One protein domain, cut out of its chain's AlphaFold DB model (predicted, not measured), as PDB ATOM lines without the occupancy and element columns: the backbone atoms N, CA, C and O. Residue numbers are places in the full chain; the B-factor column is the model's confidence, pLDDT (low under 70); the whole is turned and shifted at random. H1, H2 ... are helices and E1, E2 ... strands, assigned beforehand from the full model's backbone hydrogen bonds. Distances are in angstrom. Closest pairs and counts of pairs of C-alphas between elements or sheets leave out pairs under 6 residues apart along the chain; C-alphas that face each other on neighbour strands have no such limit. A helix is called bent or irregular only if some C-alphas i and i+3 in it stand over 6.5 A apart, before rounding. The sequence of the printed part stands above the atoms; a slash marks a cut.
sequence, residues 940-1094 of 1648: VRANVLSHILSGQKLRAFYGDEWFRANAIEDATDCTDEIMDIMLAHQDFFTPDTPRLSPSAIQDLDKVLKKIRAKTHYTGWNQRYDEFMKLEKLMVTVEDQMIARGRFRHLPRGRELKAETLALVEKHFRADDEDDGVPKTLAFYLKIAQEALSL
ATOM      1  N   VAL A 940     171.790 113.195 153.038       86.40
ATOM      2  CA  VAL A 940     171.980 112.555 154.345       86.40
ATOM      3  C   VAL A 940     170.768 111.662 154.585       86.40
ATOM      4  O   VAL A 940     169.652 112.030 154.210       86.40
ATOM      5  N   ARG A 941     170.960 110.476 155.170       88.45
ATOM      6  CA  ARG A 941     169.836 109.599 155.526       88.45
ATOM      7  C   ARG A 941     168.910 110.309 156.519       88.45
ATOM      8  O   ARG A 941     169.390 110.980 157.427       88.45
ATOM      9  N   ALA A 942     167.602 110.191 156.308       89.60
ATOM     10  CA  ALA A 942     166.617 110.869 157.136       89.60
ATOM     11  C   ALA A 942     166.547 110.245 158.540       89.60
ATOM     12  O   ALA A 942     166.696 109.032 158.700       89.60
ATOM     13  N   ASN A 943     166.317 111.085 159.543       89.04
ATOM     14  CA  ASN A 943     166.236 110.738 160.962       89.04
ATOM     15  C   ASN A 943     165.057 111.478 161.616       89.04
ATOM     16  O   ASN A 943     164.367 112.241 160.947       89.04
ATOM     17  N   VAL A 944     164.826 111.288 162.920       89.52
ATOM     18  CA  VAL A 944     163.697 111.913 163.649       89.52
ATOM     19  C   VAL A 944     163.666 113.445 163.514       89.52
ATOM     20  O   VAL A 944     162.594 114.040 163.527       89.52
ATOM     21  N   LEU A 945     164.820 114.092 163.319       89.96
ATOM     22  CA  LEU A 945     164.920 115.545 163.150       89.96
ATOM     23  C   LEU A 945     164.642 116.019 161.706       89.96
ATOM     24  O   LEU A 945     164.540 117.222 161.479       89.96
ATOM     25  N   SER A 946     164.530 115.116 160.725       91.02
ATOM     26  CA  SER A 946     164.300 115.443 159.310       91.02
ATOM     27  C   SER A 946     162.852 115.867 159.034       91.02
ATOM     28  O   SER A 946     161.948 115.035 158.987       91.02
ATOM     29  N   HIS A 947     162.637 117.147 158.730       87.92
ATOM     30  CA  HIS A 947     161.334 117.655 158.295       87.92
ATOM     31  C   HIS A 947     161.165 117.536 156.772       87.92
ATOM     32  O   HIS A 947     161.961 118.103 156.017       87.92
ATOM     33  N   ILE A 948     160.136 116.804 156.323       91.25
ATOM     34  CA  ILE A 948     159.889 116.520 154.900       91.25
ATOM     35  C   ILE A 948     158.652 117.274 154.392       91.25
ATOM     36  O   ILE A 948     157.522 116.918 154.717       91.25
ATOM     37  N   LEU A 949     158.886 118.274 153.541       90.49
ATOM     38  CA  LEU A 949     157.874 119.134 152.915       90.49
ATOM     39  C   LEU A 949     157.588 118.743 151.457       90.49
ATOM     40  O   LEU A 949     158.475 118.285 150.729       90.49
ATOM     41  N   SER A 950     156.365 119.000 150.996       90.20
ATOM     42  CA  SER A 950     155.922 118.775 149.619       90.20
ATOM     43  C   SER A 950     156.862 119.433 148.598       90.20
ATOM     44  O   SER A 950     157.306 120.574 148.735       90.20
ATOM     45  N   GLY A 951     157.211 118.693 147.541       88.23
ATOM     46  CA  GLY A 951     158.113 119.161 146.488       88.23
ATOM     47  C   GLY A 951     159.610 119.138 146.828       88.23
ATOM     48  O   GLY A 951     160.422 119.363 145.920       88.23
ATOM     49  N   GLN A 952     160.013 118.816 148.067       91.23
ATOM     50  CA  GLN A 952     161.420 118.545 148.389       91.23
ATOM     51  C   GLN A 952     161.975 117.366 147.579       91.23
ATOM     52  O   GLN A 952     161.248 116.495 147.092       91.23
ATOM     53  N   LYS A 953     163.303 117.357 147.415       91.81
ATOM     54  CA  LYS A 953     164.034 116.389 146.587       91.81
ATOM     55  C   LYS A 953     164.679 115.360 147.503       91.81
ATOM     56  O   LYS A 953     165.586 115.697 148.252       91.81
ATOM     57  N   LEU A 954     164.242 114.117 147.391       92.02
ATOM     58  CA  LEU A 954     164.633 113.014 148.260       92.02
ATOM     59  C   LEU A 954     165.500 111.995 147.499       92.02
ATOM     60  O   LEU A 954     165.582 111.989 146.262       92.02
ATOM     61  N   ARG A 955     166.044 111.032 148.239       90.22
ATOM     62  CA  ARG A 955     166.182 109.655 147.747       90.22
ATOM     63  C   ARG A 955     165.257 108.739 148.543       90.22
ATOM     64  O   ARG A 955     165.011 109.000 149.714       90.22
ATOM     65  N   ALA A 956     164.766 107.685 147.904       91.45
ATOM     66  CA  ALA A 956     163.941 106.648 148.507       91.45
ATOM     67  C   ALA A 956     164.546 105.270 148.200       91.45
ATOM     68  O   ALA A 956     164.897 104.984 147.052       91.45
ATOM     69  N   PHE A 957     164.700 104.447 149.234       89.95
ATOM     70  CA  PHE A 957     165.325 103.127 149.166       89.95
ATOM     71  C   PHE A 957     164.316 102.071 148.702       89.95
ATOM     72  O   PHE A 957     163.299 101.860 149.365       89.95
ATOM     73  N   TYR A 958     164.574 101.422 147.566       86.74
ATOM     74  CA  TYR A 958     163.683 100.412 146.985       86.74
ATOM     75  C   TYR A 958     164.500  99.245 146.424       86.74
ATOM     76  O   TYR A 958     165.420  99.456 145.633       86.74
ATOM     77  N   GLY A 959     164.168  98.012 146.818       82.50
ATOM     78  CA  GLY A 959     165.103  96.893 146.666       82.50
ATOM     79  C   GLY A 959     166.407  97.218 147.399       82.50
ATOM     80  O   GLY A 959     166.353  97.629 148.554       82.50
ATOM     81  N   ASP A 960     167.531  97.123 146.691       82.06
ATOM     82  CA  ASP A 960     168.877  97.371 147.228       82.06
ATOM     83  C   ASP A 960     169.466  98.742 146.809       82.06
ATOM     84  O   ASP A 960     170.639  99.014 147.056       82.06
ATOM     85  N   GLU A 961     168.697  99.615 146.134       86.26
ATOM     86  CA  GLU A 961     169.201 100.884 145.574       86.26
ATOM     87  C   GLU A 961     168.447 102.140 146.065       86.26
ATOM     88  O   GLU A 961     167.223 102.183 146.219       86.26
ATOM     89  N   TRP A 962     169.203 103.232 146.236       89.61
ATOM     90  CA  TRP A 962     168.705 104.566 146.592       89.61
ATOM     91  C   TRP A 962     168.252 105.376 145.364       89.61
ATOM     92  O   TRP A 962     169.011 106.186 144.812       89.61
ATOM     93  N   PHE A 963     166.994 105.211 144.955       90.37
ATOM     94  CA  PHE A 963     166.405 105.936 143.827       90.37
ATOM     95  C   PHE A 963     166.086 107.395 144.160       90.37
ATOM     96  O   PHE A 963     165.803 107.751 145.298       90.37
ATOM     97  N   ARG A 964     166.101 108.273 143.153       90.64
ATOM     98  CA  ARG A 964     165.753 109.691 143.332       90.64
ATOM     99  C   ARG A 964     164.238 109.866 143.418       90.64
ATOM    100  O   ARG A 964     163.542 109.527 142.461       90.64
ATOM    101  N   ALA A 965     163.745 110.485 144.482       91.53
ATOM    102  CA  ALA A 965     162.322 110.743 144.681       91.53
ATOM    103  C   ALA A 965     162.036 112.229 144.960       91.53
ATOM    104  O   ALA A 965     162.955 113.019 145.168       91.53
ATOM    105  N   ASN A 966     160.761 112.606 144.958       91.89
ATOM    106  CA  ASN A 966     160.269 113.865 145.519       91.89
ATOM    107  C   ASN A 966     159.185 113.555 146.560       91.89
ATOM    108  O   ASN A 966     158.453 112.583 146.378       91.89
ATOM    109  N   ALA A 967     159.020 114.398 147.578       90.81
ATOM    110  CA  ALA A 967     157.803 114.396 148.392       90.81
ATOM    111  C   ALA A 967     156.616 114.946 147.576       90.81
ATOM    112  O   ALA A 967     156.787 115.887 146.793       90.81
ATOM    113  N   ILE A 968     155.431 114.353 147.735       88.36
ATOM    114  CA  ILE A 968     154.180 114.781 147.075       88.36
ATOM    115  C   ILE A 968     153.301 115.564 148.051       88.36
ATOM    116  O   ILE A 968     152.805 116.641 147.732       88.36
ATOM    117  N   GLU A 969     153.136 115.000 149.238       87.61
ATOM    118  CA  GLU A 969     152.416 115.553 150.379       87.61
ATOM    119  C   GLU A 969     153.450 115.810 151.477       87.61
ATOM    120  O   GLU A 969     154.475 115.118 151.531       87.61
ATOM    121  N   ASP A 970     153.202 116.811 152.314       86.54
ATOM    122  CA  ASP A 970     153.995 117.055 153.515       86.54
ATOM    123  C   ASP A 970     153.918 115.831 154.444       86.54
ATOM    124  O   ASP A 970     152.895 115.137 154.502       86.54
ATOM    125  N   ALA A 971     155.013 115.517 155.133       87.39
ATOM    126  CA  ALA A 971     154.994 114.476 156.153       87.39
ATOM    127  C   ALA A 971     154.140 114.919 157.354       87.39
ATOM    128  O   ALA A 971     153.910 116.107 157.570       87.39
ATOM    129  N   THR A 972     153.686 113.956 158.157       84.03
ATOM    130  CA  THR A 972     153.061 114.248 159.454       84.03
ATOM    131  C   THR A 972     154.053 115.016 160.317       84.03
ATOM    132  O   THR A 972     155.068 114.436 160.712       84.03
ATOM    133  N   ASP A 973     153.790 116.295 160.592       83.96
ATOM    134  CA  ASP A 973     154.677 117.037 161.475       83.96
ATOM    135  C   ASP A 973     154.469 116.604 162.928       83.96
ATOM    136  O   ASP A 973     153.347 116.445 163.406       83.96
ATOM    137  N   CYS A 974     155.586 116.376 163.606       85.17
ATOM    138  CA  CYS A 974     155.661 115.946 164.995       85.17
ATOM    139  C   CYS A 974     156.663 116.816 165.772       85.17
ATOM    140  O   CYS A 974     157.257 116.324 166.727       85.17
ATOM    141  N   THR A 975     156.921 118.070 165.350       88.31
ATOM    142  CA  THR A 975     157.941 118.922 165.999       88.31
ATOM    143  C   THR A 975     157.732 119.029 167.498       88.31
ATOM    144  O   THR A 975     158.689 118.841 168.242       88.31
ATOM    145  N   ASP A 976     156.497 119.292 167.920       87.60
ATOM    146  CA  ASP A 976     156.172 119.559 169.318       87.60
ATOM    147  C   ASP A 976     156.321 118.284 170.160       87.60
ATOM    148  O   ASP A 976     157.009 118.308 171.174       87.60
ATOM    149  N   GLU A 977     155.833 117.133 169.666       88.74
ATOM    150  CA  GLU A 977     156.078 115.825 170.299       88.74
ATOM    151  C   GLU A 977     157.583 115.544 170.467       88.74
ATOM    152  O   GLU A 977     158.022 115.110 171.529       88.74
ATOM    153  N   ILE A 978     158.394 115.798 169.431       91.82
ATOM    154  CA  ILE A 978     159.848 115.579 169.473       91.82
ATOM    155  C   ILE A 978     160.507 116.537 170.470       91.82
ATOM    156  O   ILE A 978     161.351 116.113 171.257       91.82
ATOM    157  N   MET A 979     160.127 117.817 170.443       89.09
ATOM    158  CA  MET A 979     160.658 118.849 171.329       89.09
ATOM    159  C   MET A 979     160.334 118.538 172.792       89.09
ATOM    160  O   MET A 979     161.242 118.562 173.618       89.09
ATOM    161  N   ASP A 980     159.087 118.192 173.116       90.33
ATOM    162  CA  ASP A 980     158.694 117.882 174.490       90.33
ATOM    163  C   ASP A 980     159.372 116.602 175.004       90.33
ATOM    164  O   ASP A 980     159.835 116.596 176.141       90.33
ATOM    165  N   ILE A 981     159.552 115.558 174.177       89.25
ATOM    166  CA  ILE A 981     160.345 114.371 174.566       89.25
ATOM    167  C   ILE A 981     161.826 114.738 174.785       89.25
ATOM    168  O   ILE A 981     162.460 114.240 175.719       89.25
ATOM    169  N   MET A 982     162.398 115.615 173.950       89.57
ATOM    170  CA  MET A 982     163.785 116.071 174.099       89.57
ATOM    171  C   MET A 982     163.989 116.921 175.359       89.57
ATOM    172  O   MET A 982     164.992 116.732 176.044       89.57
ATOM    173  N   LEU A 983     163.045 117.810 175.684       88.94
ATOM    174  CA  LEU A 983     163.087 118.658 176.877       88.94
ATOM    175  C   LEU A 983     162.799 117.856 178.156       88.94
ATOM    176  O   LEU A 983     163.559 117.964 179.113       88.94
ATOM    177  N   ALA A 984     161.786 116.983 178.164       86.17
ATOM    178  CA  ALA A 984     161.442 116.140 179.319       86.17
ATOM    179  C   ALA A 984     162.549 115.142 179.712       86.17
ATOM    180  O   ALA A 984     162.585 114.663 180.845       86.17
ATOM    181  N   HIS A 985     163.472 114.837 178.796       81.29
ATOM    182  CA  HIS A 985     164.660 114.033 179.081       81.29
ATOM    183  C   HIS A 985     165.969 114.833 179.119       81.29
ATOM    184  O   HIS A 985     167.036 114.229 179.246       81.29
ATOM    185  N   GLN A 986     165.919 116.168 179.055       81.94
ATOM    186  CA  GLN A 986     167.118 116.998 178.948       81.94
ATOM    187  C   GLN A 986     168.014 116.958 180.197       81.94
ATOM    188  O   GLN A 986     169.240 117.029 180.083       81.94
ATOM    189  N   ASP A 987     167.430 116.809 181.382       74.80
ATOM    190  CA  ASP A 987     168.184 116.855 182.642       74.80
ATOM    191  C   ASP A 987     168.842 115.515 183.008       74.80
ATOM    192  O   ASP A 987     169.674 115.449 183.908       74.80
ATOM    193  N   PHE A 988     168.559 114.454 182.244       70.06
ATOM    194  CA  PHE A 988     169.251 113.166 182.348       70.06
ATOM    195  C   PHE A 988     170.578 113.131 181.560       70.06
ATOM    196  O   PHE A 988     171.303 112.136 181.624       70.06
ATOM    197  N   PHE A 989     170.923 114.191 180.817       71.54
ATOM    198  CA  PHE A 989     172.186 114.285 180.079       71.54
ATOM    199  C   PHE A 989     173.323 114.806 180.963       71.54
ATOM    200  O   PHE A 989     173.553 116.010 181.061       71.54
ATOM    201  N   THR A 990     174.078 113.884 181.564       60.33
ATOM    202  CA  THR A 990     175.335 114.212 182.255       60.33
ATOM    203  C   THR A 990     176.510 114.299 181.266       60.33
ATOM    204  O   THR A 990     176.563 113.505 180.318       60.33
ATOM    205  N   PRO A 991     177.487 115.208 181.475       60.58
ATOM    206  CA  PRO A 991     178.689 115.290 180.638       60.58
ATOM    207  C   PRO A 991     179.531 114.006 180.647       60.58
ATOM    208  O   PRO A 991     180.094 113.635 179.618       60.58
ATOM    209  N   ASP A 992     179.578 113.311 181.787       60.22
ATOM    210  CA  ASP A 992     180.407 112.116 181.997       60.22
ATOM    211  C   ASP A 992     179.866 110.883 181.260       60.22
ATOM    212  O   ASP A 992     180.624 110.015 180.820       60.22
ATOM    213  N   THR A 993     178.540 110.801 181.085       60.57
ATOM    214  CA  THR A 993     177.882 109.696 180.373       60.57
ATOM    215  C   THR A 993     176.856 110.200 179.352       60.57
ATOM    216  O   THR A 993     175.652 110.019 179.533       60.57
ATOM    217  N   PRO A 994     177.301 110.772 178.214       67.42
ATOM    218  CA  PRO A 994     176.411 111.327 177.198       67.42
ATOM    219  C   PRO A 994     175.676 110.200 176.449       67.42
ATOM    220  O   PRO A 994     176.137 109.674 175.426       67.42
ATOM    221  N   ARG A 995     174.522 109.805 176.998       74.27
ATOM    222  CA  ARG A 995     173.613 108.757 176.517       74.27
ATOM    223  C   ARG A 995     172.171 109.260 176.571       74.27
ATOM    224  O   ARG A 995     171.794 109.959 177.502       74.27
ATOM    225  N   LEU A 996     171.362 108.869 175.590       79.07
ATOM    226  CA  LEU A 996     169.909 109.054 175.634       79.07
ATOM    227  C   LEU A 996     169.291 108.119 176.687       79.07
ATOM    228  O   LEU A 996     169.729 106.972 176.813       79.07
ATOM    229  N   SER A 997     168.269 108.584 177.412       80.91
ATOM    230  CA  SER A 997     167.530 107.722 178.341       80.91
ATOM    231  C   SER A 997     166.790 106.617 177.560       80.91
ATOM    232  O   SER A 997     166.316 106.869 176.448       80.91
ATOM    233  N   PRO A 998     166.642 105.390 178.101       83.08
ATOM    234  CA  PRO A 998     165.909 104.330 177.409       83.08
ATOM    235  C   PRO A 998     164.449 104.682 177.085       83.08
ATOM    236  O   PRO A 998     163.938 104.192 176.079       83.08
ATOM    237  N   SER A 999     163.798 105.550 177.876       84.88
ATOM    238  CA  SER A 999     162.464 106.075 177.539       84.88
ATOM    239  C   SER A 999     162.535 107.020 176.344       84.88
ATOM    240  O   SER A 999     161.865 106.762 175.353       84.88
ATOM    241  N   ALA A1000     163.439 108.013 176.350       87.91
ATOM    242  CA  ALA A1000     163.627 108.931 175.221       87.91
ATOM    243  C   ALA A1000     163.837 108.185 173.896       87.91
ATOM    244  O   ALA A1000     163.282 108.573 172.872       87.91
ATOM    245  N   ILE A1001     164.609 107.091 173.916       88.56
ATOM    246  CA  ILE A1001     164.824 106.232 172.743       88.56
ATOM    247  C   ILE A1001     163.504 105.599 172.294       88.56
ATOM    248  O   ILE A1001     163.160 105.697 171.121       88.56
ATOM    249  N   GLN A1002     162.755 104.972 173.205       89.40
ATOM    250  CA  GLN A1002     161.477 104.332 172.878       89.40
ATOM    251  C   GLN A1002     160.416 105.336 172.413       89.40
ATOM    252  O   GLN A1002     159.647 105.032 171.506       89.40
ATOM    253  N   ASP A1003     160.360 106.523 173.007       91.41
ATOM    254  CA  ASP A1003     159.367 107.544 172.687       91.41
ATOM    255  C   ASP A1003     159.686 108.244 171.356       91.41
ATOM    256  O   ASP A1003     158.807 108.357 170.499       91.41
ATOM    257  N   LEU A1004     160.954 108.572 171.086       91.71
ATOM    258  CA  LEU A1004     161.382 109.067 169.769       91.71
ATOM    259  C   LEU A1004     161.289 107.987 168.672       91.71
ATOM    260  O   LEU A1004     161.010 108.319 167.523       91.71
ATOM    261  N   ASP A1005     161.448 106.700 168.999       91.03
ATOM    262  CA  ASP A1005     161.213 105.578 168.075       91.03
ATOM    263  C   ASP A1005     159.714 105.370 167.765       91.03
ATOM    264  O   ASP A1005     159.346 105.120 166.612       91.03
ATOM    265  N   LYS A1006     158.816 105.570 168.744       90.36
ATOM    266  CA  LYS A1006     157.363 105.655 168.489       90.36
ATOM    267  C   LYS A1006     157.059 106.786 167.500       90.36
ATOM    268  O   LYS A1006     156.304 106.564 166.553       90.36
ATOM    269  N   VAL A1007     157.674 107.964 167.659       90.13
ATOM    270  CA  VAL A1007     157.511 109.094 166.721       90.13
ATOM    271  C   VAL A1007     158.117 108.793 165.344       90.13
ATOM    272  O   VAL A1007     157.446 108.988 164.330       90.13
ATOM    273  N   LEU A1008     159.322 108.219 165.273       88.76
ATOM    274  CA  LEU A1008     159.958 107.775 164.023       88.76
ATOM    275  C   LEU A1008     159.036 106.862 163.198       88.76
ATOM    276  O   LEU A1008     158.992 106.959 161.971       88.76
ATOM    277  N   LYS A1009     158.274 105.998 163.877       88.10
ATOM    278  CA  LYS A1009     157.315 105.065 163.268       88.10
ATOM    279  C   LYS A1009     155.976 105.711 162.885       88.10
ATOM    280  O   LYS A1009     155.308 105.173 162.000       88.10
ATOM    281  N   LYS A1010     155.600 106.860 163.470       87.89
ATOM    282  CA  LYS A1010     154.491 107.707 162.975       87.89
ATOM    283  C   LYS A1010     154.857 108.365 161.637       87.89
ATOM    284  O   LYS A1010     154.033 108.387 160.721       87.89
ATOM    285  N   ILE A1011     156.085 108.884 161.522       90.01
ATOM    286  CA  ILE A1011     156.507 109.722 160.392       90.01
ATOM    287  C   ILE A1011     156.649 108.902 159.100       90.01
ATOM    288  O   ILE A1011     157.575 108.107 158.902       90.01
ATOM    289  N   ARG A1012     155.740 109.170 158.159       90.54
ATOM    290  CA  ARG A1012     155.758 108.647 156.787       90.54
ATOM    291  C   ARG A1012     155.579 109.781 155.784       90.54
ATOM    292  O   ARG A1012     154.729 110.647 155.976       90.54
ATOM    293  N   ALA A1013     156.333 109.741 154.691       90.17
ATOM    294  CA  ALA A1013     156.206 110.696 153.592       90.17
ATOM    295  C   ALA A1013     155.672 109.992 152.341       90.17
ATOM    296  O   ALA A1013     156.088 108.877 152.016       90.17
ATOM    297  N   LYS A1014     154.770 110.643 151.603       91.21
ATOM    298  CA  LYS A1014     154.320 110.140 150.302       91.21
ATOM    299  C   LYS A1014     155.299 110.576 149.225       91.21
ATOM    300  O   LYS A1014     155.493 111.773 149.005       91.21
ATOM    301  N   THR A1015     155.915 109.616 148.548       91.53
ATOM    302  CA  THR A1015     157.041 109.870 147.646       91.53
ATOM    303  C   THR A1015     156.749 109.468 146.209       91.53
ATOM    304  O   THR A1015     156.142 108.434 145.949       91.53
ATOM    305  N   HIS A1016     157.204 110.293 145.267       87.92
ATOM    306  CA  HIS A1016     157.144 110.034 143.833       87.92
ATOM    307  C   HIS A1016     158.529 109.660 143.299       87.92
ATOM    308  O   HIS A1016     159.450 110.483 143.353       87.92
ATOM    309  N   TYR A1017     158.685 108.468 142.719       89.97
ATOM    310  CA  TYR A1017     159.962 108.024 142.152       89.97
ATOM    311  C   TYR A1017     160.306 108.767 140.847       89.97
ATOM    312  O   TYR A1017     159.854 108.441 139.745       89.97
ATOM    313  N   THR A1018     161.156 109.791 140.943       81.08
ATOM    314  CA  THR A1018     161.478 110.669 139.810       81.08
ATOM    315  C   THR A1018     162.280 109.939 138.728       81.08
ATOM    316  O   THR A1018     163.418 109.517 138.924       81.08
ATOM    317  N   GLY A1019     161.688 109.826 137.537       80.56
ATOM    318  CA  GLY A1019     162.272 109.103 136.400       80.56
ATOM    319  C   GLY A1019     161.666 107.720 136.160       80.56
ATOM    320  O   GLY A1019     161.892 107.158 135.090       80.56
ATOM    321  N   TRP A1020     160.848 107.223 137.091       78.56
ATOM    322  CA  TRP A1020     159.945 106.096 136.865       78.56
ATOM    323  C   TRP A1020     158.686 106.590 136.112       78.56
ATOM    324  O   TRP A1020     158.610 107.747 135.678       78.56
ATOM    325  N   ASN A1021     157.694 105.721 135.899       62.17
ATOM    326  CA  ASN A1021     156.409 106.144 135.327       62.17
ATOM    327  C   ASN A1021     155.669 107.105 136.279       62.17
ATOM    328  O   ASN A1021     155.726 106.937 137.492       62.17
ATOM    329  N   GLN A1022     154.916 108.062 135.719       64.23
ATOM    330  CA  GLN A1022     154.193 109.136 136.437       64.23
ATOM    331  C   GLN A1022     152.972 108.654 137.265       64.23
ATOM    332  O   GLN A1022     151.916 109.281 137.234       64.23
ATOM    333  N   ARG A1023     153.066 107.478 137.894       62.49
ATOM    334  CA  ARG A1023     151.980 106.781 138.607       62.49
ATOM    335  C   ARG A1023     152.454 105.973 139.826       62.49
ATOM    336  O   ARG A1023     151.613 105.376 140.486       62.49
ATOM    337  N   TYR A1024     153.764 105.892 140.074       75.65
ATOM    338  CA  TYR A1024     154.317 105.204 141.242       75.65
ATOM    339  C   TYR A1024     154.559 106.214 142.362       75.65
ATOM    340  O   TYR A1024     155.614 106.851 142.427       75.65
ATOM    341  N   ASP A1025     153.529 106.341 143.196       88.71
ATOM    342  CA  ASP A1025     153.495 107.160 144.400       88.71
ATOM    343  C   ASP A1025     153.380 106.204 145.599       88.71
ATOM    344  O   ASP A1025     152.394 105.474 145.704       88.71
ATOM    345  N   GLU A1026     154.376 106.179 146.485       86.51
ATOM    346  CA  GLU A1026     154.472 105.212 147.591       86.51
ATOM    347  C   GLU A1026     154.705 105.920 148.934       86.51
ATOM    348  O   GLU A1026     155.491 106.869 149.025       86.51
ATOM    349  N   PHE A1027     154.014 105.465 149.986       90.58
ATOM    350  CA  PHE A1027     154.236 105.932 151.356       90.58
ATOM    351  C   PHE A1027     155.481 105.267 151.938       90.58
ATOM    352  O   PHE A1027     155.468 104.084 152.274       90.58
ATOM    353  N   MET A1028     156.543 106.050 152.092       90.09
ATOM    354  CA  MET A1028     157.831 105.583 152.587       90.09
ATOM    355  C   MET A1028     158.019 105.945 154.059       90.09
ATOM    356  O   MET A1028     157.749 107.073 154.479       90.09
ATOM    357  N   LYS A1029     158.529 104.980 154.829       90.75
ATOM    358  CA  LYS A1029     159.063 105.209 156.176       90.75
ATOM    359  C   LYS A1029     160.307 106.094 156.124       90.75
ATOM    360  O   LYS A1029     161.110 105.954 155.200       90.75
ATOM    361  N   LEU A1030     160.528 106.887 157.170       89.12
ATOM    362  CA  LEU A1030     161.690 107.772 157.294       89.12
ATOM    363  C   LEU A1030     163.037 107.020 157.193       89.12
ATOM    364  O   LEU A1030     163.920 107.450 156.456       89.12
ATOM    365  N   GLU A1031     163.131 105.821 157.788       88.28
ATOM    366  CA  GLU A1031     164.251 104.853 157.680       88.28
ATOM    367  C   GLU A1031     164.762 104.626 156.235       88.28
ATOM    368  O   GLU A1031     165.944 104.331 156.010       88.28
ATOM    369  N   LYS A1032     163.849 104.710 155.254       91.26
ATOM    370  CA  LYS A1032     164.063 104.427 153.828       91.26
ATOM    371  C   LYS A1032     164.182 105.697 152.978       91.26
ATOM    372  O   LYS A1032     164.013 105.625 151.759       91.26
ATOM    373  N   LEU A1033     164.464 106.852 153.586       91.65
ATOM    374  CA  LEU A1033     164.605 108.139 152.901       91.65
ATOM    375  C   LEU A1033     165.990 108.770 153.120       91.65
ATOM    376  O   LEU A1033     166.635 108.570 154.146       91.65
ATOM    377  N   MET A1034     166.438 109.565 152.145       90.85
ATOM    378  CA  MET A1034     167.502 110.558 152.328       90.85
ATOM    379  C   MET A1034     166.986 111.941 151.934       90.85
ATOM    380  O   MET A1034     166.334 112.095 150.897       90.85
ATOM    381  N   VAL A1035     167.344 112.938 152.729       91.40
ATOM    382  CA  VAL A1035     167.044 114.366 152.555       91.40
ATOM    383  C   VAL A1035     168.334 115.077 152.108       91.40
ATOM    384  O   VAL A1035     169.413 114.493 152.206       91.40
ATOM    385  N   THR A1036     168.285 116.284 151.528       90.61
ATOM    386  CA  THR A1036     169.539 116.981 151.165       90.61
ATOM    387  C   THR A1036     170.260 117.521 152.406       90.61
ATOM    388  O   THR A1036     169.637 117.734 153.442       90.61
ATOM    389  N   VAL A1037     171.573 117.768 152.316       88.95
ATOM    390  CA  VAL A1037     172.339 118.385 153.426       88.95
ATOM    391  C   VAL A1037     171.739 119.744 153.831       88.95
ATOM    392  O   VAL A1037     171.639 120.042 155.016       88.95
ATOM    393  N   GLU A1038     171.300 120.530 152.845       87.44
ATOM    394  CA  GLU A1038     170.691 121.858 153.013       87.44
ATOM    395  C   GLU A1038     169.306 121.762 153.677       87.44
ATOM    396  O   GLU A1038     169.057 122.423 154.683       87.44
ATOM    397  N   ASP A1039     168.440 120.864 153.191       90.30
ATOM    398  CA  ASP A1039     167.130 120.592 153.801       90.30
ATOM    399  C   ASP A1039     167.278 120.063 155.252       90.30
ATOM    400  O   ASP A1039     166.528 120.475 156.135       90.30
ATOM    401  N   GLN A1040     168.277 119.212 155.540       90.78
ATOM    402  CA  GLN A1040     168.556 118.703 156.896       90.78
ATOM    403  C   GLN A1040     169.091 119.801 157.836       90.78
ATOM    404  O   GLN A1040     168.765 119.806 159.020       90.78
ATOM    405  N   MET A1041     169.895 120.748 157.340       87.20
ATOM    406  CA  MET A1041     170.323 121.920 158.121       87.20
ATOM    407  C   MET A1041     169.132 122.813 158.495       87.20
ATOM    408  O   MET A1041     169.004 123.200 159.655       87.20
ATOM    409  N   ILE A1042     168.222 123.067 157.547       89.33
ATOM    410  CA  ILE A1042     166.976 123.812 157.795       89.33
ATOM    411  C   ILE A1042     166.101 123.078 158.824       89.33
ATOM    412  O   ILE A1042     165.568 123.704 159.739       89.33
ATOM    413  N   ALA A1043     165.996 121.749 158.724       89.61
ATOM    414  CA  ALA A1043     165.217 120.940 159.655       89.61
ATOM    415  C   ALA A1043     165.750 120.997 161.102       89.61
ATOM    416  O   ALA A1043     164.953 121.138 162.025       89.61
ATOM    417  N   ARG A1044     167.078 120.995 161.314       88.54
ATOM    418  CA  ARG A1044     167.675 121.232 162.648       88.54
ATOM    419  C   ARG A1044     167.351 122.626 163.190       88.54
ATOM    420  O   ARG A1044     167.017 122.761 164.362       88.54
ATOM    421  N   GLY A1045     167.425 123.653 162.341       86.03
ATOM    422  CA  GLY A1045     167.166 125.042 162.736       86.03
ATOM    423  C   GLY A1045     165.728 125.310 163.196       86.03
ATOM    424  O   GLY A1045     165.505 126.233 163.977       86.03
ATOM    425  N   ARG A1046     164.748 124.493 162.771       87.06
ATOM    426  CA  ARG A1046     163.324 124.707 163.095       87.06
ATOM    427  C   ARG A1046     163.033 124.682 164.596       87.06
ATOM    428  O   ARG A1046     162.224 125.475 165.060       87.06
ATOM    429  N   PHE A1047     163.729 123.829 165.352       87.42
ATOM    430  CA  PHE A1047     163.480 123.633 166.784       87.42
ATOM    431  C   PHE A1047     163.708 124.905 167.612       87.42
ATOM    432  O   PHE A1047     163.020 125.101 168.603       87.42
ATOM    433  N   ARG A1048     164.586 125.817 167.170       82.60
ATOM    434  CA  ARG A1048     164.810 127.119 167.824       82.60
ATOM    435  C   ARG A1048     163.628 128.088 167.694       82.60
ATOM    436  O   ARG A1048     163.507 129.000 168.503       82.60
ATOM    437  N   HIS A1049     162.793 127.920 166.669       79.71
ATOM    438  CA  HIS A1049     161.651 128.794 166.386       79.71
ATOM    439  C   HIS A1049     160.342 128.328 167.048       79.71
ATOM    440  O   HIS A1049     159.322 128.994 166.896       79.71
ATOM    441  N   LEU A1050     160.358 127.206 167.774       83.53
ATOM    442  CA  LEU A1050     159.237 126.773 168.612       83.53
ATOM    443  C   LEU A1050     159.181 127.590 169.915       83.53
ATOM    444  O   LEU A1050     160.218 128.095 170.352       83.53
ATOM    445  N   PRO A1051     158.015 127.686 170.585       76.65
ATOM    446  CA  PRO A1051     157.846 128.518 171.782       76.65
ATOM    447  C   PRO A1051     158.793 128.145 172.934       76.65
ATOM    448  O   PRO A1051     159.296 129.032 173.617       76.65
ATOM    449  N   ARG A1052     159.115 126.854 173.103       80.41
ATOM    450  CA  ARG A1052     160.115 126.362 174.076       80.41
ATOM    451  C   ARG A1052     161.497 126.110 173.455       80.41
ATOM    452  O   ARG A1052     162.398 125.577 174.093       80.41
ATOM    453  N   GLY A1053     161.702 126.518 172.203       79.46
ATOM    454  CA  GLY A1053     162.906 126.240 171.416       79.46
ATOM    455  C   GLY A1053     164.203 126.834 171.969       79.46
ATOM    456  O   GLY A1053     165.285 126.341 171.651       79.46
ATOM    457  N   ARG A1054     164.109 127.870 172.818       79.13
ATOM    458  CA  ARG A1054     165.253 128.459 173.538       79.13
ATOM    459  C   ARG A1054     165.736 127.595 174.718       79.13
ATOM    460  O   ARG A1054     166.874 127.764 175.137       79.13
ATOM    461  N   GLU A1055     164.918 126.668 175.226       83.35
ATOM    462  CA  GLU A1055     165.279 125.758 176.331       83.35
ATOM    463  C   GLU A1055     166.200 124.606 175.876       83.35
ATOM    464  O   GLU A1055     166.810 123.930 176.704       83.35
ATOM    465  N   LEU A1056     166.298 124.349 174.564       86.98
ATOM    466  CA  LEU A1056     166.891 123.131 174.013       86.98
ATOM    467  C   LEU A1056     168.425 123.202 173.886       86.98
ATOM    468  O   LEU A1056     168.969 123.954 173.074       86.98
ATOM    469  N   LYS A1057     169.141 122.348 174.628       87.33
ATOM    470  CA  LYS A1057     170.607 122.226 174.581       87.33
ATOM    471  C   LYS A1057     171.074 121.615 173.253       87.33
ATOM    472  O   LYS A1057     170.559 120.596 172.785       87.33
ATOM    473  N   ALA A1058     172.151 122.172 172.691       86.77
ATOM    474  CA  ALA A1058     172.811 121.627 171.498       86.77
ATOM    475  C   ALA A1058     173.309 120.180 171.702       86.77
ATOM    476  O   ALA A1058     173.313 119.382 170.766       86.77
ATOM    477  N   GLU A1059     173.691 119.829 172.930       85.68
ATOM    478  CA  GLU A1059     174.129 118.485 173.328       85.68
ATOM    479  C   GLU A1059     173.010 117.450 173.177       85.68
ATOM    480  O   GLU A1059     173.235 116.383 172.605       85.68
ATOM    481  N   THR A1060     171.789 117.787 173.605       86.70
ATOM    482  CA  THR A1060     170.588 116.953 173.456       86.70
ATOM    483  C   THR A1060     170.273 116.695 171.984       86.70
ATOM    484  O   THR A1060     170.076 115.547 171.585       86.70
ATOM    485  N   LEU A1061     170.304 117.739 171.148       90.55
ATOM    486  CA  LEU A1061     170.081 117.622 169.701       90.55
ATOM    487  C   LEU A1061     171.169 116.764 169.032       90.55
ATOM    488  O   LEU A1061     170.854 115.867 168.246       90.55
ATOM    489  N   ALA A1062     172.435 116.961 169.404       88.48
ATOM    490  CA  ALA A1062     173.552 116.149 168.929       88.48
ATOM    491  C   ALA A1062     173.468 114.678 169.374       88.48
ATOM    492  O   ALA A1062     173.855 113.788 168.614       88.48
ATOM    493  N   LEU A1063     172.956 114.403 170.577       88.48
ATOM    494  CA  LEU A1063     172.774 113.048 171.097       88.48
ATOM    495  C   LEU A1063     171.621 112.307 170.418       88.48
ATOM    496  O   LEU A1063     171.809 111.152 170.029       88.48
ATOM    497  N   VAL A1064     170.480 112.970 170.202       89.65
ATOM    498  CA  VAL A1064     169.373 112.422 169.400       89.65
ATOM    499  C   VAL A1064     169.847 112.124 167.979       89.65
ATOM    500  O   VAL A1064     169.645 111.012 167.491       89.65
ATOM    501  N   GLU A1065     170.535 113.061 167.320       88.97
ATOM    502  CA  GLU A1065     170.989 112.845 165.944       88.97
ATOM    503  C   GLU A1065     172.075 111.762 165.824       88.97
ATOM    504  O   GLU A1065     172.075 110.999 164.856       88.97
ATOM    505  N   LYS A1066     172.966 111.648 166.816       86.35
ATOM    506  CA  LYS A1066     173.946 110.558 166.897       86.35
ATOM    507  C   LYS A1066     173.265 109.198 167.086       86.35
ATOM    508  O   LYS A1066     173.724 108.227 166.494       86.35
ATOM    509  N   HIS A1067     172.216 109.114 167.910       85.01
ATOM    510  CA  HIS A1067     171.536 107.850 168.213       85.01
ATOM    511  C   HIS A1067     170.623 107.380 167.071       85.01
ATOM    512  O   HIS A1067     170.634 106.206 166.723       85.01
ATOM    513  N   PHE A1068     169.887 108.293 166.433       85.47
ATOM    514  CA  PHE A1068     169.006 107.986 165.298       85.47
ATOM    515  C   PHE A1068     169.713 108.069 163.927       85.47
ATOM    516  O   PHE A1068     169.072 108.291 162.896       85.47
ATOM    517  N   ARG A1069     171.038 107.865 163.891       74.97
ATOM    518  CA  ARG A1069     171.803 107.607 162.661       74.97
ATOM    519  C   ARG A1069     171.801 106.099 162.395       74.97
ATOM    520  O   ARG A1069     172.198 105.332 163.260       74.97
ATOM    521  N   ALA A1070     171.441 105.667 161.185       62.07
ATOM    522  CA  ALA A1070     171.699 104.282 160.778       62.07
ATOM    523  C   ALA A1070     173.216 104.041 160.646       62.07
ATOM    524  O   ALA A1070     173.916 104.839 160.012       62.07
ATOM    525  N   ASP A1071     173.719 102.951 161.222       54.71
ATOM    526  CA  ASP A1071     175.161 102.687 161.329       54.71
ATOM    527  C   ASP A1071     175.813 102.142 160.044       54.71
ATOM    528  O   ASP A1071     177.037 102.229 159.894       54.71
ATOM    529  N   ASP A1072     175.014 101.605 159.119       50.81
ATOM    530  CA  ASP A1072     175.442 100.566 158.167       50.81
ATOM    531  C   ASP A1072     176.376 100.994 157.018       50.81
ATOM    532  O   ASP A1072     177.013 100.126 156.421       50.81
ATOM    533  N   GLU A1073     176.493 102.286 156.682       52.41
ATOM    534  CA  GLU A1073     177.313 102.735 155.539       52.41
ATOM    535  C   GLU A1073     178.338 103.838 155.873       52.41
ATOM    536  O   GLU A1073     178.099 104.775 156.644       52.41
ATOM    537  N   ASP A1074     179.513 103.724 155.243       49.76
ATOM    538  CA  ASP A1074     180.618 104.685 155.318       49.76
ATOM    539  C   ASP A1074     180.388 105.872 154.358       49.76
ATOM    540  O   ASP A1074     181.121 106.076 153.390       49.76
ATOM    541  N   ASP A1075     179.407 106.724 154.678       54.71
ATOM    542  CA  ASP A1075     179.132 108.006 153.990       54.71
ATOM    543  C   ASP A1075     180.322 109.005 154.000       54.71
ATOM    544  O   ASP A1075     180.218 110.130 153.508       54.71
ATOM    545  N   GLY A1076     181.451 108.662 154.634       57.03
ATOM    546  CA  GLY A1076     182.586 109.557 154.897       57.03
ATOM    547  C   GLY A1076     182.318 110.619 155.974       57.03
ATOM    548  O   GLY A1076     183.245 111.291 156.421       57.03
ATOM    549  N   VAL A1077     181.066 110.749 156.422       59.86
ATOM    550  CA  VAL A1077     180.625 111.645 157.498       59.86
ATOM    551  C   VAL A1077     181.095 111.095 158.855       59.86
ATOM    552  O   VAL A1077     180.654 109.995 159.220       59.86
ATOM    553  N   PRO A1078     181.934 111.826 159.624       61.32
ATOM    554  CA  PRO A1078     182.473 111.363 160.903       61.32
ATOM    555  C   PRO A1078     181.402 110.819 161.856       61.32
ATOM    556  O   PRO A1078     180.312 111.377 161.973       61.32
ATOM    557  N   LYS A1079     181.713 109.720 162.553       69.73
ATOM    558  CA  LYS A1079     180.814 109.068 163.529       69.73
ATOM    559  C   LYS A1079     181.025 109.576 164.975       69.73
ATOM    560  O   LYS A1079     180.620 108.923 165.931       69.73
ATOM    561  N   THR A1080     181.692 110.719 165.161       82.13
ATOM    562  CA  THR A1080     182.050 111.268 166.485       82.13
ATOM    563  C   THR A1080     180.962 112.183 167.051       82.13
ATOM    564  O   THR A1080     180.334 112.942 166.319       82.13
ATOM    565  N   LEU A1081     180.770 112.174 168.377       80.81
ATOM    566  CA  LEU A1081     179.789 113.052 169.035       80.81
ATOM    567  C   LEU A1081     180.109 114.537 168.799       80.81
ATOM    568  O   LEU A1081     179.210 115.301 168.475       80.81
ATOM    569  N   ALA A1082     181.388 114.927 168.854       84.07
ATOM    570  CA  ALA A1082     181.832 116.303 168.609       84.07
ATOM    571  C   ALA A1082     181.473 116.842 167.206       84.07
ATOM    572  O   ALA A1082     181.270 118.043 167.048       84.07
ATOM    573  N   PHE A1083     181.354 115.975 166.189       87.10
ATOM    574  CA  PHE A1083     180.892 116.380 164.857       87.10
ATOM    575  C   PHE A1083     179.412 116.792 164.881       87.10
ATOM    576  O   PHE A1083     179.059 117.850 164.363       87.10
ATOM    577  N   TYR A1084     178.567 116.002 165.549       86.47
ATOM    578  CA  TYR A1084     177.158 116.339 165.758       86.47
ATOM    579  C   TYR A1084     176.981 117.543 166.685       86.47
ATOM    580  O   TYR A1084     176.156 118.399 166.394       86.47
ATOM    581  N   LEU A1085     177.792 117.656 167.743       88.13
ATOM    582  CA  LEU A1085     177.760 118.786 168.674       88.13
ATOM    583  C   LEU A1085     178.056 120.103 167.945       88.13
ATOM    584  O   LEU A1085     177.285 121.048 168.071       88.13
ATOM    585  N   LYS A1086     179.082 120.136 167.081       88.44
ATOM    586  CA  LYS A1086     179.388 121.314 166.254       88.44
ATOM    587  C   LYS A1086     178.244 121.696 165.304       88.44
ATOM    588  O   LYS A1086     177.986 122.879 165.121       88.44
ATOM    589  N   ILE A1087     177.557 120.720 164.711       88.55
ATOM    590  CA  ILE A1087     176.441 120.969 163.778       88.55
ATOM    591  C   ILE A1087     175.161 121.388 164.519       88.55
ATOM    592  O   ILE A1087     174.415 122.235 164.030       88.55
ATOM    593  N   ALA A1088     174.910 120.831 165.704       88.15
ATOM    594  CA  ALA A1088     173.821 121.249 166.582       88.15
ATOM    595  C   ALA A1088     174.050 122.670 167.116       88.15
ATOM    596  O   ALA A1088     173.128 123.483 167.103       88.15
ATOM    597  N   GLN A1089     175.292 122.992 167.499       86.81
ATOM    598  CA  GLN A1089     175.718 124.357 167.801       86.81
ATOM    599  C   GLN A1089     175.470 125.269 166.600       86.81
ATOM    600  O   GLN A1089     174.705 126.206 166.746       86.81
ATOM    601  N   GLU A1090     176.000 124.968 165.409       86.73
ATOM    602  CA  GLU A1090     175.819 125.795 164.201       86.73
ATOM    603  C   GLU A1090     174.337 126.051 163.859       86.73
ATOM    604  O   GLU A1090     173.975 127.168 163.491       86.73
ATOM    605  N   ALA A1091     173.459 125.056 164.031       84.42
ATOM    606  CA  ALA A1091     172.021 125.200 163.791       84.42
ATOM    607  C   ALA A1091     171.313 126.118 164.808       84.42
ATOM    608  O   ALA A1091     170.403 126.861 164.434       84.42
ATOM    609  N   LEU A1092     171.722 126.089 166.081       81.44
ATOM    610  CA  LEU A1092     171.136 126.917 167.143       81.44
ATOM    611  C   LEU A1092     171.814 128.299 167.255       81.44
ATOM    612  O   LEU A1092     171.148 129.282 167.570       81.44
ATOM    613  N   SER A1093     173.105 128.406 166.929       71.42
ATOM    614  CA  SER A1093     173.958 129.585 167.143       71.42
ATOM    615  C   SER A1093     173.974 130.590 165.985       71.42
ATOM    616  O   SER A1093     174.800 131.505 165.993       71.42
ATOM    617  N   LEU A1094     173.104 130.450 164.977       51.95
ATOM    618  CA  LEU A1094     172.942 131.469 163.929       51.95
ATOM    619  C   LEU A1094     172.569 132.812 164.578       51.95
ATOM    620  O   LEU A1094     171.477 132.963 165.128       51.95
TER     621      LEU A1094
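This is residues 940 to 1094 of the 1648 residues of the protein "ARID domain-containing protein" of Caenorhabditis elegans (UniProt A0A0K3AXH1). A five-stranded sheet, bent back on itself, makes one end of this elongated domain, and helices gather at the other: the hairpin of H1 and H2, and H4 crossing H5, with H3 leading from the sheet to H5. It is a folded sheet, one sheet bent into two leaves that face each other, E4 and E3 facing E1 and E5 with E2 as the hinge. The printed part has 155 residues, with five named helices and five named strands in the order E1 E2 H1 H2 E3 E4 E5 H3 H4 H5, of mixed class. The sheet's order is E4, E3, E2, E1, E5, antiparallel throughout. The whole is compact, with a radius of gyration of the C-alphas of 15.7 A, and spans 52 by 34 by 31 A.

E1, residues 953 to 958, begins at C-alpha (164.034, 116.389, 146.587) and is 16.0 A long. E2 is residues 961 to 967, 17.9 A. H1 is residues 975 to 984. H2, residues 998 to 1010, begins at C-alpha (165.909, 104.330, 177.409) and is 18.7 A long. E3 is residues 1012 to 1017, E4 1025 to 1029 and E5 1033 to 1036. H3 is residues 1037 to 1049, 19.8 A. H4 is residues 1058 to 1067. H5, residues 1081 to 1092, is 16.5 A long and ends at C-alpha (171.136, 126.917, 167.143).

The sheet is strongly twisted, with edge strands E4 and E5. In the hairpin of E1 and E2, N 956 and O 963 are 2.8 A apart, within hydrogen-bond range. So are N 955 and O 1034 of E1 and E5, 2.9 A, N 1016 and O 966 of E3 and E2, 2.8 A, and N 1015 and O 1026 of the hairpin E3 and E4, 2.8 A. H3 is on the sheet but only grazes it, with residues 1039 to 1043. H5 touches H3 with residues 1088 to 1092 alone, at a steep tilt of 63 degrees, the same way; the closest C-alphas, of Gly 1045 and Ala 1091, are 5.0 A apart. H4 and H5 touch at a steep tilt of 52 degrees, opposite ways, closest at the C-alphas of Ala 1062 and Tyr 1084, 4.8 A. The helical hairpin H1 and H2 touches at a shallow tilt of 5 degrees, opposite ways, closest at the C-alphas of Ile 981 and Ala 1000, 6.4 A. H1 and H4 are close but not clearly touching. Every O i to N i+4 pair is within hydrogen-bond range in H1, H2, H4 and H5, and 6 of 9 in H3.

The two C-alphas farthest apart, of Asp 992 and Asn 1021, are 52.8 A apart. The printed part has no cut. The links H1 to H2 and H4 to H5 are long, 13 residues each. Mean pLDDT of the printed part is 83.4; residues 990 to 994, 1021 to 1023, 1070 to 1079 and 1094 are under 70.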